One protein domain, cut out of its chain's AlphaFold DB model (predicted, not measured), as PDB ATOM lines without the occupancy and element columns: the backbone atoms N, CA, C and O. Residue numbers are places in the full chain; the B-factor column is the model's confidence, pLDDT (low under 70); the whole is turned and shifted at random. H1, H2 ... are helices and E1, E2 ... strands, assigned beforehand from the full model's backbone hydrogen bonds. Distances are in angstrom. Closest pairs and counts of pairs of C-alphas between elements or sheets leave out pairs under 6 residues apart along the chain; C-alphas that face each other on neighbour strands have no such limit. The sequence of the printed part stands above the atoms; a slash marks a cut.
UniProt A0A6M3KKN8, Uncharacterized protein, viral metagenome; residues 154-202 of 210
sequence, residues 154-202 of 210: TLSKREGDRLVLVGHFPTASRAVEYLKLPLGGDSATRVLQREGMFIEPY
ATOM      1  N   THR A 154      10.124 -41.669  -5.657       83.12
ATOM      2  CA  THR A 154       9.348 -42.475  -4.725       83.12
ATOM      3  C   THR A 154       8.362 -43.292  -5.533       83.12
ATOM      4  O   THR A 154       7.627 -42.738  -6.352       83.12
ATOM      5  N   LEU A 155       8.347 -44.600  -5.304       86.44
ATOM      6  CA  LEU A 155       7.360 -45.493  -5.883       86.44
ATOM      7  C   LEU A 155       6.363 -45.931  -4.833       86.44
ATOM      8  O   LEU A 155       6.751 -46.424  -3.775       86.44
ATOM      9  N   SER A 156       5.084 -45.811  -5.157       87.31
ATOM     10  CA  SER A 156       4.007 -46.425  -4.391       87.31
ATOM     11  C   SER A 156       3.114 -47.264  -5.298       87.31
ATOM     12  O   SER A 156       2.947 -46.966  -6.480       87.31
ATOM     13  N   LYS A 157       2.559 -48.345  -4.753       87.38
ATOM     14  CA  LYS A 157       1.603 -49.216  -5.435       87.38
ATOM     15  C   LYS A 157       0.272 -49.134  -4.717       87.38
ATOM     16  O   LYS A 157       0.222 -49.065  -3.490       87.38
ATOM     17  N   ARG A 158      -0.818 -49.146  -5.473       77.94
ATOM     18  CA  ARG A 158      -2.152 -49.217  -4.882       77.94
ATOM     19  C   ARG A 158      -2.458 -50.653  -4.465       77.94
ATOM     20  O   ARG A 158      -2.482 -51.545  -5.309       77.94
ATOM     21  N   GLU A 159      -2.739 -50.846  -3.183       82.94
ATOM     22  CA  GLU A 159      -3.259 -52.093  -2.619       82.94
ATOM     23  C   GLU A 159      -4.615 -51.786  -1.967       82.94
ATOM     24  O   GLU A 159      -4.701 -51.226  -0.872       82.94
ATOM     25  N   GLY A 160      -5.702 -52.074  -2.694       78.88
ATOM     26  CA  GLY A 160      -7.059 -51.685  -2.298       78.88
ATOM     27  C   GLY A 160      -7.246 -50.160  -2.256       78.88
ATOM     28  O   GLY A 160      -7.058 -49.471  -3.265       78.88
ATOM     29  N   ASP A 161      -7.606 -49.637  -1.083       80.75
ATOM     30  CA  ASP A 161      -7.845 -48.202  -0.839       80.75
ATOM     31  C   ASP A 161      -6.624 -47.443  -0.304       80.75
ATOM     32  O   ASP A 161      -6.727 -46.271   0.062       80.75
ATOM     33  N   ARG A 162      -5.450 -48.081  -0.246       71.00
ATOM     34  CA  ARG A 162      -4.225 -47.447   0.254       71.00
ATOM     35  C   ARG A 162      -3.118 -47.472  -0.789       71.00
ATOM     36  O   ARG A 162      -3.008 -48.398  -1.590       71.00
ATOM     37  N   LEU A 163      -2.285 -46.436  -0.753       78.75
ATOM     38  CA  LEU A 163      -1.001 -46.412  -1.442       78.75
ATOM     39  C   LEU A 163       0.058 -46.962  -0.490       78.75
ATOM     40  O   LEU A 163       0.279 -46.413   0.589       78.75
ATOM     41  N   VAL A 164       0.689 -48.060  -0.889       82.81
ATOM     42  CA  VAL A 164       1.775 -48.703  -0.153       82.81
ATOM     43  C   VAL A 164       3.092 -48.283  -0.786       82.81
ATOM     44  O   VAL A 164       3.267 -48.365  -2.002       82.81
ATOM     45  N   LEU A 165       4.019 -47.802   0.040       83.88
ATOM     46  CA  LEU A 165       5.354 -47.416  -0.400       83.88
ATOM     47  C   LEU A 165       6.136 -48.659  -0.845       83.88
ATOM     48  O   LEU A 165       6.349 -49.578  -0.061       83.88
ATOM     49  N   VAL A 166       6.596 -48.650  -2.094       84.06
ATOM     50  CA  VAL A 166       7.462 -49.687  -2.676       84.06
ATOM     51  C   VAL A 166       8.932 -49.355  -2.429       84.06
ATOM     52  O   VAL A 166       9.735 -50.249  -2.180       84.06
ATOM     53  N   GLY A 167       9.292 -48.071  -2.473       83.44
ATOM     54  CA  GLY A 167      10.633 -47.613  -2.118       83.44
ATOM     55  C   GLY A 167      11.034 -46.291  -2.763       83.44
ATOM     56  O   GLY A 167      10.320 -45.732  -3.597       83.44
ATOM     57  N   HIS A 168      12.207 -45.806  -2.375       85.31
ATOM     58  CA  HIS A 168      12.860 -44.619  -2.907       85.31
ATOM     59  C   HIS A 168      14.060 -45.040  -3.746       85.31
ATOM     60  O   HIS A 168      14.987 -45.689  -3.260       85.31
ATOM     61  N   PHE A 169      14.070 -44.654  -5.014       83.69
ATOM     62  CA  PHE A 169      15.085 -45.084  -5.965       83.69
ATOM     63  C   PHE A 169      15.842 -43.886  -6.525       83.69
ATOM     64  O   PHE A 169      15.227 -42.849  -6.764       83.69
ATOM     65  N   PRO A 170      17.150 -44.008  -6.808       77.44
ATOM     66  CA  PRO A 170      17.931 -42.931  -7.418       77.44
ATOM     67  C   PRO A 170      17.449 -42.534  -8.818       77.44
ATOM     68  O   PRO A 170      17.672 -41.400  -9.240       77.44
ATOM     69  N   THR A 171      16.819 -43.471  -9.540       83.38
ATOM     70  CA  THR A 171      16.171 -43.275 -10.844       83.38
ATOM     71  C   THR A 171      15.048 -44.291 -11.058       83.38
ATOM     72  O   THR A 171      15.069 -45.380 -10.485       83.38
ATOM     73  N   ALA A 172      14.111 -43.981 -11.962       82.50
ATOM     74  CA  ALA A 172      13.105 -44.938 -12.428       82.50
ATOM     75  C   ALA A 172      13.739 -46.212 -13.025       82.50
ATOM     76  O   ALA A 172      13.244 -47.309 -12.801       82.50
ATOM     77  N   SER A 173      14.872 -46.097 -13.725       84.56
ATOM     78  CA  SER A 173      15.585 -47.256 -14.283       84.56
ATOM     79  C   SER A 173      16.109 -48.202 -13.202       84.56
ATOM     80  O   SER A 173      15.985 -49.413 -13.352       84.56
ATOM     81  N   ARG A 174      16.639 -47.666 -12.091       83.38
ATOM     82  CA  ARG A 174      17.071 -48.478 -10.940       83.38
ATOM     83  C   ARG A 174      15.902 -49.178 -10.262       83.38
ATOM     84  O   ARG A 174      16.057 -50.295  -9.787       83.38
ATOM     85  N   ALA A 175      14.736 -48.543 -10.248       84.38
ATOM     86  CA  ALA A 175      13.537 -49.174  -9.727       84.38
ATOM     87  C   ALA A 175      13.043 -50.322 -10.619       84.38
ATOM     88  O   ALA A 175      12.703 -51.382 -10.110       84.38
ATOM     89  N   VAL A 176      13.057 -50.145 -11.946       86.25
ATOM     90  CA  VAL A 176      12.743 -51.214 -12.912       86.25
ATOM     91  C   VAL A 176      13.707 -52.392 -12.758       86.25
ATOM     92  O   VAL A 176      13.261 -53.535 -12.726       86.25
ATOM     93  N   GLU A 177      15.007 -52.123 -12.604       85.38
ATOM     94  CA  GLU A 177      16.033 -53.146 -12.358       85.38
ATOM     95  C   GLU A 177      15.784 -53.902 -11.041       85.38
ATOM     96  O   GLU A 177      15.791 -55.131 -11.023       85.38
ATOM     97  N   TYR A 178      15.495 -53.178  -9.954       84.75
ATOM     98  CA  TYR A 178      15.184 -53.758  -8.644       84.75
ATOM     99  C   TYR A 178      13.939 -54.646  -8.674       84.75
ATOM    100  O   TYR A 178      13.944 -55.759  -8.149       84.75
ATOM    101  N   LEU A 179      12.887 -54.160  -9.331       85.00
ATOM    102  CA  LEU A 179      11.623 -54.869  -9.507       85.00
ATOM    103  C   LEU A 179      11.700 -55.945 -10.602       85.00
ATOM    104  O   LEU A 179      10.717 -56.643 -10.830       85.00
ATOM    105  N   LYS A 180      12.858 -56.093 -11.264       86.50
ATOM    106  CA  LYS A 180      13.118 -57.042 -12.359       86.50
ATOM    107  C   LYS A 180      12.095 -56.941 -13.494       86.50
ATOM    108  O   LYS A 180      11.714 -57.940 -14.097       86.50
ATOM    109  N   LEU A 181      11.661 -55.720 -13.788       83.62
ATOM    110  CA  LEU A 181      10.679 -55.444 -14.828       83.62
ATOM    111  C   LEU A 181      11.365 -55.328 -16.203       83.62
ATOM    112  O   LEU A 181      12.446 -54.738 -16.309       83.62
ATOM    113  N   PRO A 182      10.758 -55.852 -17.282       77.12
ATOM    114  CA  PRO A 182      11.338 -55.766 -18.616       77.12
ATOM    115  C   PRO A 182      11.246 -54.329 -19.152       77.12
ATOM    116  O   PRO A 182      10.162 -53.844 -19.485       77.12
ATOM    117  N   LEU A 183      12.399 -53.653 -19.243       72.50
ATOM    118  CA  LEU A 183      12.497 -52.264 -19.711       72.50
ATOM    119  C   LEU A 183      12.223 -52.122 -21.223       72.50
ATOM    120  O   LEU A 183      11.539 -51.194 -21.644       72.50
ATOM    121  N   GLY A 184      12.726 -53.051 -22.044       71.25
ATOM    122  CA  GLY A 184      12.573 -53.006 -23.504       71.25
ATOM    123  C   GLY A 184      13.066 -51.688 -24.127       71.25
ATOM    124  O   GLY A 184      14.075 -51.136 -23.694       71.25
ATOM    125  N   GLY A 185      12.354 -51.198 -25.150       66.50
ATOM    126  CA  GLY A 185      12.556 -49.865 -25.746       66.50
ATOM    127  C   GLY A 185      11.704 -48.756 -25.112       66.50
ATOM    128  O   GLY A 185      11.728 -47.620 -25.583       66.50
ATOM    129  N   ASP A 186      10.937 -49.080 -24.068       70.06
ATOM    130  CA  ASP A 186      10.095 -48.129 -23.350       70.06
ATOM    131  C   ASP A 186      10.900 -47.357 -22.295       70.06
ATOM    132  O   ASP A 186      11.930 -47.802 -21.786       70.06
ATOM    133  N   SER A 187      10.410 -46.174 -21.917       82.12
ATOM    134  CA  SER A 187      11.000 -45.442 -20.796       82.12
ATOM    135  C   SER A 187      10.704 -46.158 -19.473       82.12
ATOM    136  O   SER A 187       9.609 -46.677 -19.257       82.12
ATOM    137  N   ALA A 188      11.659 -46.135 -18.540       80.06
ATOM    138  CA  ALA A 188      11.501 -46.780 -17.232       80.06
ATOM    139  C   ALA A 188      10.264 -46.283 -16.470       80.06
ATOM    140  O   ALA A 188       9.581 -47.057 -15.809       80.06
ATOM    141  N   THR A 189       9.934 -45.002 -16.623       82.12
ATOM    142  CA  THR A 189       8.719 -44.392 -16.076       82.12
ATOM    143  C   THR A 189       7.454 -45.038 -16.642       82.12
ATOM    144  O   THR A 189       6.537 -45.344 -15.887       82.12
ATOM    145  N   ARG A 190       7.410 -45.296 -17.956       79.94
ATOM    146  CA  ARG A 190       6.257 -45.920 -18.618       79.94
ATOM    147  C   ARG A 190       6.099 -47.384 -18.205       79.94
ATOM    148  O   ARG A 190       4.979 -47.824 -17.972       79.94
ATOM    149  N   VAL A 191       7.206 -48.110 -18.048       82.62
ATOM    150  CA  VAL A 191       7.196 -49.497 -17.552       82.62
ATOM    151  C   VAL A 191       6.642 -49.561 -16.130       82.62
ATOM    152  O   VAL A 191       5.747 -50.352 -15.864       82.62
ATOM    153  N   LEU A 192       7.088 -48.680 -15.235       84.94
ATOM    154  CA  LEU A 192       6.576 -48.613 -13.862       84.94
ATOM    155  C   LEU A 192       5.086 -48.235 -13.810       84.94
ATOM    156  O   LEU A 192       4.326 -48.851 -13.067       84.94
ATOM    157  N   GLN A 193       4.649 -47.273 -14.625       83.75
ATOM    158  CA  GLN A 193       3.233 -46.897 -14.721       83.75
ATOM    159  C   GLN A 193       2.361 -48.036 -15.265       83.75
ATOM    160  O   GLN A 193       1.248 -48.226 -14.779       83.75
ATOM    161  N   ARG A 194       2.865 -48.820 -16.230       81.12
ATOM    162  CA  ARG A 194       2.172 -50.008 -16.758       81.12
ATOM    163  C   ARG A 194       1.931 -51.056 -15.674       81.12
ATOM    164  O   ARG A 194       0.861 -51.646 -15.637       81.12
ATOM    165  N   GLU A 195       2.882 -51.225 -14.759       81.00
ATOM    166  CA  GLU A 195       2.747 -52.110 -13.591       81.00
ATOM    167  C   GLU A 195       1.881 -51.512 -12.460       81.00
ATOM    168  O   GLU A 195       1.812 -52.061 -11.356       81.00
ATOM    169  N   GLY A 196       1.219 -50.377 -12.713       81.44
ATOM    170  CA  GLY A 196       0.331 -49.713 -11.762       81.44
ATOM    171  C   GLY A 196       1.060 -48.962 -10.645       81.44
ATOM    172  O   GLY A 196       0.477 -48.743  -9.580       81.44
ATOM    173  N   MET A 197       2.325 -48.587 -10.859       85.06
ATOM    174  CA  MET A 197       3.109 -47.824  -9.887       85.06
ATOM    175  C   MET A 197       2.893 -46.319 -10.057       85.06
ATOM    176  O   MET A 197       2.972 -45.769 -11.157       85.06
ATOM    177  N   PHE A 198       2.703 -45.644  -8.931       84.69
ATOM    178  CA  PHE A 198       2.701 -44.194  -8.825       84.69
ATOM    179  C   PHE A 198       4.126 -43.710  -8.590       84.69
ATOM    180  O   PHE A 198       4.840 -44.239  -7.737       84.69
ATOM    181  N   ILE A 199       4.539 -42.717  -9.374       84.31
ATOM    182  CA  ILE A 199       5.910 -42.211  -9.408       84.31
ATOM    183  C   ILE A 199       5.876 -40.752  -8.989       84.31
ATOM    184  O   ILE A 199       5.338 -39.911  -9.707       84.31
ATOM    185  N   GLU A 200       6.483 -40.455  -7.849       82.38
ATOM    186  CA  GLU A 200       6.576 -39.098  -7.320       82.38
ATOM    187  C   GLU A 200       8.042 -38.665  -7.215       82.38
ATOM    188  O   GLU A 200       8.915 -39.504  -6.970       82.38
ATOM    189  N   PRO A 201       8.359 -37.372  -7.399       79.94
ATOM    190  CA  PRO A 201       9.699 -36.862  -7.134       79.94
ATOM    191  C   PRO A 201      10.100 -37.132  -5.679       79.94
ATOM    192  O   PRO A 201       9.364 -36.791  -4.753       79.94
ATOM    193  N   TYR A 202      11.271 -37.730  -5.463       75.38
ATOM    194  CA  TYR A 202      11.756 -37.979  -4.108       75.38
ATOM    195  C   TYR A 202      12.319 -36.697  -3.483       75.38
ATOM    196  O   TYR A 202      13.250 -36.099  -4.026       75.38
TER     197      TYR A 202
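What this domain is: This is residues 154 to 202 of the 210 residues of an uncharacterized protein of viral metagenome (UniProt A0A6M3KKN8). A small, strongly twisted sheet of three antiparallel strands makes one half of the domain, and two short helices, H1 and H2, packed together about perpendicular, make the other. The tight turn of the hairpin E1 and E2 lies at one tip of the long axis, and the link between the helices reaches the other. The 49 printed residues hold E1, E2, H1, H2 and E3 in chain order; the sheet order is E2, E1, E3, and the class is mixed. The whole is compact, with a radius of gyration of the C-alphas of 10.2 A, and elongated, spanning 32 by 19 by 16 A.

How they stand to each other: E1, residues 154 to 159, and E2, residues 162 to 169, form an antiparallel hairpin at 153 degrees, with N 164 and O 157 2.8 A apart, within hydrogen-bond range. H1, residues 172 to 178, is on the sheet at a height of 8.9 A, over E2 and across the strands at 78 degrees to E2 on the local plane. H2, residues 188 to 194, touches H1, about perpendicular at 74 degrees; their closest C-alphas, Ser 173 and Ala 188, are 5.1 A apart. H2 only grazes the sheet, with residues 189 to 193. E3, residues 197 to 201, is antiparallel to E1 at 150 degrees, with N 198 and O 156 2.8 A apart, within hydrogen-bond range. E2, H1 H2 and E3 form a split strand-helix-strand unit, two strands running the same way with E1 between them; its crossover is right-handed. In H1 and H2 every O i to N i+4 pair is within hydrogen-bond range.

Where its parts are: E1 begins at C-alpha 154, (9.348, -42.475, -4.725), and is 16.0 A long; E2 is 20.4 A long. H1 measures 9.8 A, H2 9.9 A and E3 13.1 A, ending at C-alpha 201, (9.699, -36.862, -7.134).

The domain as a whole: The C-alphas farthest apart, of Asp 161 and Gly 185, are 32.2 A apart. The printed part has no cut and no long link. Mean pLDDT of the printed part is 81.5; residue 185 is under 70.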